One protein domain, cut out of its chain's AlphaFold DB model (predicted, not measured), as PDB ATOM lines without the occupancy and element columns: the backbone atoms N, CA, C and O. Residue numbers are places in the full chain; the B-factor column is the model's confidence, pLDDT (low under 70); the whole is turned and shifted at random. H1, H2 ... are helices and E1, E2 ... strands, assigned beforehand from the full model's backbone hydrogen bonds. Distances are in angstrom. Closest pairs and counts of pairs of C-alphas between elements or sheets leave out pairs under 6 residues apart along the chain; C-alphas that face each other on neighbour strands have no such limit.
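Overview. This is residues 229 to 273 of the 362 residues of the protein "Helicase C-terminal domain-containing protein" of Aegilops tauschii subsp. strangulata (UniProt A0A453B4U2). A long, strongly twisted hairpin of E3 and E4 makes the main body, and E3 bends so that its first part turns away with E2 as a third strand beside it. E1 and the short helix H1 form a small separate piece before the sheet, joined to it by residues 237 to 244. The printed part has 45 residues with one named helix and four named strands, in the order E1, H1, E2, E3, E4; the class is mostly strand. The sheet's order is E2, E3, E4, antiparallel throughout. The whole is compact, with a radius of gyration of the C-alphas of 10.2 A, yet elongated, spanning 29 by 17 by 14 A.

Along the chain. Find C-alpha 229 at (-13.935, 25.414, -24.403), where E1, residues 229 to 232, begins. H1, residues 233 to 236, follows at once. E2 takes residues 245 to 248. E3, residues 251 to 259, runs 22.0 A from C-alpha 251 at (-25.366, 24.267, -17.947) and bends by 62 degrees at residue 256. E4, residues 264 to 270, runs 18.5 A to C-alpha 270 at (-25.800, 16.851, -15.331).

Arrangement. E1 pairs with no named strand, is apart from E2, E3 and E4, and meets H1 only through their link. H1 is not on the sheet; its backbone is too short for an O i to N i+4 pair, but its one O i to N i+3 pair is within hydrogen-bond range. Look next at the meander E2, E3, E4, each strand the antiparallel neighbour of the one before. In the hairpin E2 and E3, at 122 degrees, N 253 and O 246 are 2.7 A apart. In the hairpin E3 and E4, at 145 degrees, N 254 and O 268 are 2.8 A apart.

Size, cuts and confidence. The C-alphas farthest apart, of Ser 261 and Lys 273, are 31.1 A apart. The printed part has no cut and no long link. No printed residue is under pLDDT 70.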
ATOM      1  N   GLU A 229     -14.955  24.435 -24.788       94.25
ATOM      2  CA  GLU A 229     -13.935  25.414 -24.403       94.25
ATOM      3  C   GLU A 229     -12.512  24.875 -24.611       94.25
ATOM      4  O   GLU A 229     -12.276  23.670 -24.493       94.25
ATOM      5  N   GLU A 230     -11.560  25.784 -24.847       94.12
ATOM      6  CA  GLU A 230     -10.128  25.517 -24.697       94.12
ATOM      7  C   GLU A 230      -9.569  26.248 -23.467       94.12
ATOM      8  O   GLU A 230      -9.797  27.446 -23.268       94.12
ATOM      9  N   ILE A 231      -8.818  25.532 -22.632       93.38
ATOM     10  CA  ILE A 231      -8.252  26.047 -21.383       93.38
ATOM     11  C   ILE A 231      -6.731  25.915 -21.433       93.38
ATOM     12  O   ILE A 231      -6.220  24.841 -21.708       93.38
ATOM     13  N   GLU A 232      -6.022  26.999 -21.139       92.12
ATOM     14  CA  GLU A 232      -4.564  27.019 -20.940       92.12
ATOM     15  C   GLU A 232      -4.119  25.948 -19.926       92.12
ATOM     16  O   GLU A 232      -4.779  25.771 -18.896       92.12
ATOM     17  N   GLU A 233      -3.024  25.234 -20.205       92.06
ATOM     18  CA  GLU A 233      -2.520  24.129 -19.372       92.06
ATOM     19  C   GLU A 233      -2.312  24.540 -17.904       92.06
ATOM     20  O   GLU A 233      -2.865  23.888 -17.012       92.06
ATOM     21  N   SER A 234      -1.677  25.687 -17.643       90.50
ATOM     22  CA  SER A 234      -1.504  26.262 -16.297       90.50
ATOM     23  C   SER A 234      -2.807  26.440 -15.503       90.50
ATOM     24  O   SER A 234      -2.800  26.485 -14.269       90.50
ATOM     25  N   LYS A 235      -3.952  26.548 -16.192       91.62
ATOM     26  CA  LYS A 235      -5.283  26.783 -15.609       91.62
ATOM     27  C   LYS A 235      -6.216  25.581 -15.708       91.62
ATOM     28  O   LYS A 235      -7.316  25.641 -15.144       91.62
ATOM     29  N   ALA A 236      -5.822  24.528 -16.422       93.94
ATOM     30  CA  ALA A 236      -6.675  23.388 -16.727       93.94
ATOM     31  C   ALA A 236      -7.112  22.679 -15.445       93.94
ATOM     32  O   ALA A 236      -8.308  22.598 -15.168       93.94
ATOM     33  N   PHE A 237      -6.166  22.285 -14.592       95.38
ATOM     34  CA  PHE A 237      -6.452  21.458 -13.413       95.38
ATOM     35  C   PHE A 237      -7.212  22.185 -12.297       95.38
ATOM     36  O   PHE A 237      -7.774  21.541 -11.421       95.38
ATOM     37  N   PHE A 238      -7.332  23.516 -12.353       94.50
ATOM     38  CA  PHE A 238      -8.234  24.271 -11.473       94.50
ATOM     39  C   PHE A 238      -9.712  24.168 -11.882       94.50
ATOM     40  O   PHE A 238     -10.608  24.487 -11.093       94.50
ATOM     41  N   GLN A 239      -9.979  23.773 -13.128       94.06
ATOM     42  CA  GLN A 239     -11.305  23.811 -13.748       94.06
ATOM     43  C   GLN A 239     -11.794  22.434 -14.190       94.06
ATOM     44  O   GLN A 239     -12.979  22.144 -14.035       94.06
ATOM     45  N   VAL A 240     -10.901  21.613 -14.739       95.62
ATOM     46  CA  VAL A 240     -11.200  20.289 -15.279       95.62
ATOM     47  C   VAL A 240     -10.296  19.244 -14.649       95.62
ATOM     48  O   VAL A 240      -9.081  19.403 -14.564       95.62
ATOM     49  N   TYR A 241     -10.938  18.202 -14.147       96.38
ATOM     50  CA  TYR A 241     -10.356  17.036 -13.505       96.38
ATOM     51  C   TYR A 241     -11.471  16.011 -13.326       96.38
ATOM     52  O   TYR A 241     -12.645  16.383 -13.333       96.38
ATOM     53  N   GLU A 242     -11.135  14.736 -13.165       96.19
ATOM     54  CA  GLU A 242     -12.140  13.690 -12.968       96.19
ATOM     55  C   GLU A 242     -13.031  14.001 -11.749       96.19
ATOM     56  O   GLU A 242     -12.545  14.288 -10.653       96.19
ATOM     57  N   GLY A 243     -14.349  14.028 -11.962       96.06
ATOM     58  CA  GLY A 243     -15.333  14.419 -10.950       96.06
ATOM     59  C   GLY A 243     -15.616  15.925 -10.842       96.06
ATOM     60  O   GLY A 243     -16.469  16.325 -10.042       96.06
ATOM     61  N   ALA A 244     -14.955  16.782 -11.629       97.06
ATOM     62  CA  ALA A 244     -15.232  18.218 -11.641       97.06
ATOM     63  C   ALA A 244     -16.625  18.534 -12.202       97.06
ATOM     64  O   ALA A 244     -17.070  17.932 -13.178       97.06
ATOM     65  N   ILE A 245     -17.276  19.553 -11.635       97.12
ATOM     66  CA  ILE A 245     -18.449  20.186 -12.240       97.12
ATOM     67  C   ILE A 245     -17.990  21.407 -13.030       97.12
ATOM     68  O   ILE A 245     -17.715  22.474 -12.471       97.12
ATOM     69  N   TYR A 246     -17.925  21.233 -14.342       96.31
ATOM     70  CA  TYR A 246     -17.656  22.279 -15.309       96.31
ATOM     71  C   TYR A 246     -18.957  22.996 -15.685       96.31
ATOM     72  O   TYR A 246     -19.952  22.364 -16.022       96.31
ATOM     73  N   MET A 247     -18.978  24.326 -15.612       94.75
ATOM     74  CA  MET A 247     -20.158  25.124 -15.958       94.75
ATOM     75  C   MET A 247     -19.927  25.827 -17.288       94.75
ATOM     76  O   MET A 247     -18.872  26.431 -17.474       94.75
ATOM     77  N   HIS A 248     -20.895  25.752 -18.195       94.81
ATOM     78  CA  HIS A 248     -20.839  26.398 -19.501       94.81
ATOM     79  C   HIS A 248     -22.229  26.910 -19.891       94.81
ATOM     80  O   HIS A 248     -23.156  26.117 -20.064       94.81
ATOM     81  N   GLN A 249     -22.382  28.231 -20.017       94.19
ATOM     82  CA  GLN A 249     -23.654  28.894 -20.352       94.19
ATOM     83  C   GLN A 249     -24.800  28.512 -19.397       94.19
ATOM     84  O   GLN A 249     -25.939  28.289 -19.814       94.19
ATOM     85  N   GLY A 250     -24.494  28.410 -18.098       90.75
ATOM     86  CA  GLY A 250     -25.446  28.019 -17.051       90.75
ATOM     87  C   GLY A 250     -25.786  26.523 -17.023       90.75
ATOM     88  O   GLY A 250     -26.530  26.078 -16.152       90.75
ATOM     89  N   VAL A 251     -25.229  25.725 -17.939       92.88
ATOM     90  CA  VAL A 251     -25.366  24.267 -17.947       92.88
ATOM     91  C   VAL A 251     -24.216  23.640 -17.165       92.88
ATOM     92  O   VAL A 251     -23.061  24.035 -17.324       92.88
ATOM     93  N   ASN A 252     -24.523  22.645 -16.328       95.75
ATOM     94  CA  ASN A 252     -23.511  21.899 -15.584       95.75
ATOM     95  C   ASN A 252     -23.114  20.632 -16.346       95.75
ATOM     96  O   ASN A 252     -23.961  19.885 -16.839       95.75
ATOM     97  N   TYR A 253     -21.816  20.375 -16.381       97.19
ATOM     98  CA  TYR A 253     -21.190  19.230 -17.008       97.19
ATOM     99  C   TYR A 253     -20.296  18.538 -15.981       97.19
ATOM    100  O   TYR A 253     -19.428  19.169 -15.384       97.19
ATOM    101  N   LEU A 254     -20.513  17.247 -15.751       98.00
ATOM    102  CA  LEU A 254     -19.618  16.417 -14.955       98.00
ATOM    103  C   LEU A 254     -18.489  15.926 -15.857       98.00
ATOM    104  O   LEU A 254     -18.769  15.318 -16.887       98.00
ATOM    105  N   VAL A 255     -17.242  16.169 -15.466       97.94
ATOM    106  CA  VAL A 255     -16.070  15.570 -16.116       97.94
ATOM    107  C   VAL A 255     -15.994  14.106 -15.685       97.94
ATOM    108  O   VAL A 255     -15.677  13.815 -14.532       97.94
ATOM    109  N   GLU A 256     -16.335  13.195 -16.594       95.81
ATOM    110  CA  GLU A 256     -16.320  11.748 -16.328       95.81
ATOM    111  C   GLU A 256     -14.962  11.130 -16.634       95.81
ATOM    112  O   GLU A 256     -14.565  10.166 -15.995       95.81
ATOM    113  N   GLU A 257     -14.258  11.687 -17.613       95.69
ATOM    114  CA  GLU A 257     -12.992  11.159 -18.091       95.69
ATOM    115  C   GLU A 257     -12.071  12.328 -18.426       95.69
ATOM    116  O   GLU A 257     -12.469  13.288 -19.094       95.69
ATOM    117  N   PHE A 258     -10.841  12.259 -17.926       96.19
ATOM    118  CA  PHE A 258      -9.834  13.288 -18.130       96.19
ATOM    119  C   PHE A 258      -8.559  12.661 -18.682       96.19
ATOM    120  O   PHE A 258      -7.727  12.141 -17.941       96.19
ATOM    121  N   ASP A 259      -8.422  12.703 -20.005       95.69
ATOM    122  CA  ASP A 259      -7.276  12.136 -20.697       95.69
ATOM    123  C   ASP A 259      -6.147  13.168 -20.781       95.69
ATOM    124  O   ASP A 259      -6.194  14.141 -21.538       95.69
ATOM    125  N   LEU A 260      -5.106  12.935 -19.984       94.06
ATOM    126  CA  LEU A 260      -3.901  13.760 -19.952       94.06
ATOM    127  C   LEU A 260      -3.080  13.655 -21.241       94.06
ATOM    128  O   LEU A 260      -2.400  14.615 -21.591       94.06
ATOM    129  N   SER A 261      -3.143  12.519 -21.943       94.62
ATOM    130  CA  SER A 261      -2.349  12.273 -23.150       94.62
ATOM    131  C   SER A 261      -2.902  13.032 -24.356       94.62
ATOM    132  O   SER A 261      -2.153  13.718 -25.048       94.62
ATOM    133  N   SER A 262      -4.223  12.999 -24.558       95.06
ATOM    134  CA  SER A 262      -4.902  13.807 -25.576       95.06
ATOM    135  C   SER A 262      -5.274  15.214 -25.096       95.06
ATOM    136  O   SER A 262      -5.846  15.990 -25.866       95.06
ATOM    137  N   ARG A 263      -4.975  15.549 -23.831       96.50
ATOM    138  CA  ARG A 263      -5.333  16.813 -23.165       96.50
ATOM    139  C   ARG A 263      -6.822  17.143 -23.302       96.50
ATOM    140  O   ARG A 263      -7.204  18.270 -23.622       96.50
ATOM    141  N   THR A 264      -7.682  16.155 -23.073       97.69
ATOM    142  CA  THR A 264      -9.125  16.279 -23.301       97.69
ATOM    143  C   THR A 264      -9.931  15.865 -22.070       97.69
ATOM    144  O   THR A 264      -9.754  14.786 -21.514       97.69
ATOM    145  N   ALA A 265     -10.844  16.740 -21.652       98.00
ATOM    146  CA  ALA A 265     -11.850  16.481 -20.634       98.00
ATOM    147  C   ALA A 265     -13.179  16.122 -21.307       98.00
ATOM    148  O   ALA A 265     -13.828  16.985 -21.908       98.00
ATOM    149  N   PHE A 266     -13.601  14.865 -21.184       98.00
ATOM    150  CA  PHE A 266     -14.903  14.415 -21.664       98.00
ATOM    151  C   PHE A 266     -15.939  14.581 -20.567       98.00
ATOM    152  O   PHE A 266     -15.822  14.042 -19.462       98.00
ATOM    153  N   CYS A 267     -16.971  15.345 -20.890       97.62
ATOM    154  CA  CYS A 267     -17.965  15.758 -19.928       97.62
ATOM    155  C   CYS A 267     -19.356  15.300 -20.343       97.62
ATOM    156  O   CYS A 267     -19.689  15.260 -21.527       97.62
ATOM    157  N   ARG A 268     -20.202  15.022 -19.357       97.38
ATOM    158  CA  ARG A 268     -21.621  14.733 -19.557       97.38
ATOM    159  C   ARG A 268     -22.464  15.786 -18.865       97.38
ATOM    160  O   ARG A 268     -22.192  16.152 -17.724       97.38
ATOM    161  N   LYS A 269     -23.517  16.256 -19.533       97.19
ATOM    162  CA  LYS A 269     -24.486  17.178 -18.931       97.19
ATOM    163  C   LYS A 269     -25.144  16.540 -17.701       97.19
ATOM    164  O   LYS A 269     -25.610  15.399 -17.757       97.19
ATOM    165  N   VAL A 270     -25.195  17.281 -16.599       97.00
ATOM    166  CA  VAL A 270     -25.800  16.851 -15.331       97.00
ATOM    167  C   VAL A 270     -26.631  17.972 -14.721       97.00
ATOM    168  O   VAL A 270     -26.321  19.150 -14.885       97.00
ATOM    169  N   ASP A 271     -27.669  17.607 -13.977       94.75
ATOM    170  CA  ASP A 271     -28.395  18.549 -13.129       94.75
ATOM    171  C   ASP A 271     -27.974  18.352 -11.669       94.75
ATOM    172  O   ASP A 271     -28.250  17.322 -11.054       94.75
ATOM    173  N   VAL A 272     -27.218  19.316 -11.135       94.00
ATOM    174  CA  VAL A 272     -26.664  19.265  -9.780       94.00
ATOM    175  C   VAL A 272     -26.741  20.625  -9.090       94.00
ATOM    176  O   VAL A 272     -26.480  21.685  -9.670       94.00
ATOM    177  N   LYS A 273     -27.025  20.581  -7.784       92.12
ATOM    178  CA  LYS A 273     -27.137  21.758  -6.901       92.12
ATOM    179  C   LYS A 273     -25.822  22.133  -6.203       92.12
ATOM    180  O   LYS A 273     -25.825  22.864  -5.214       92.12
TER     181      LYS A 273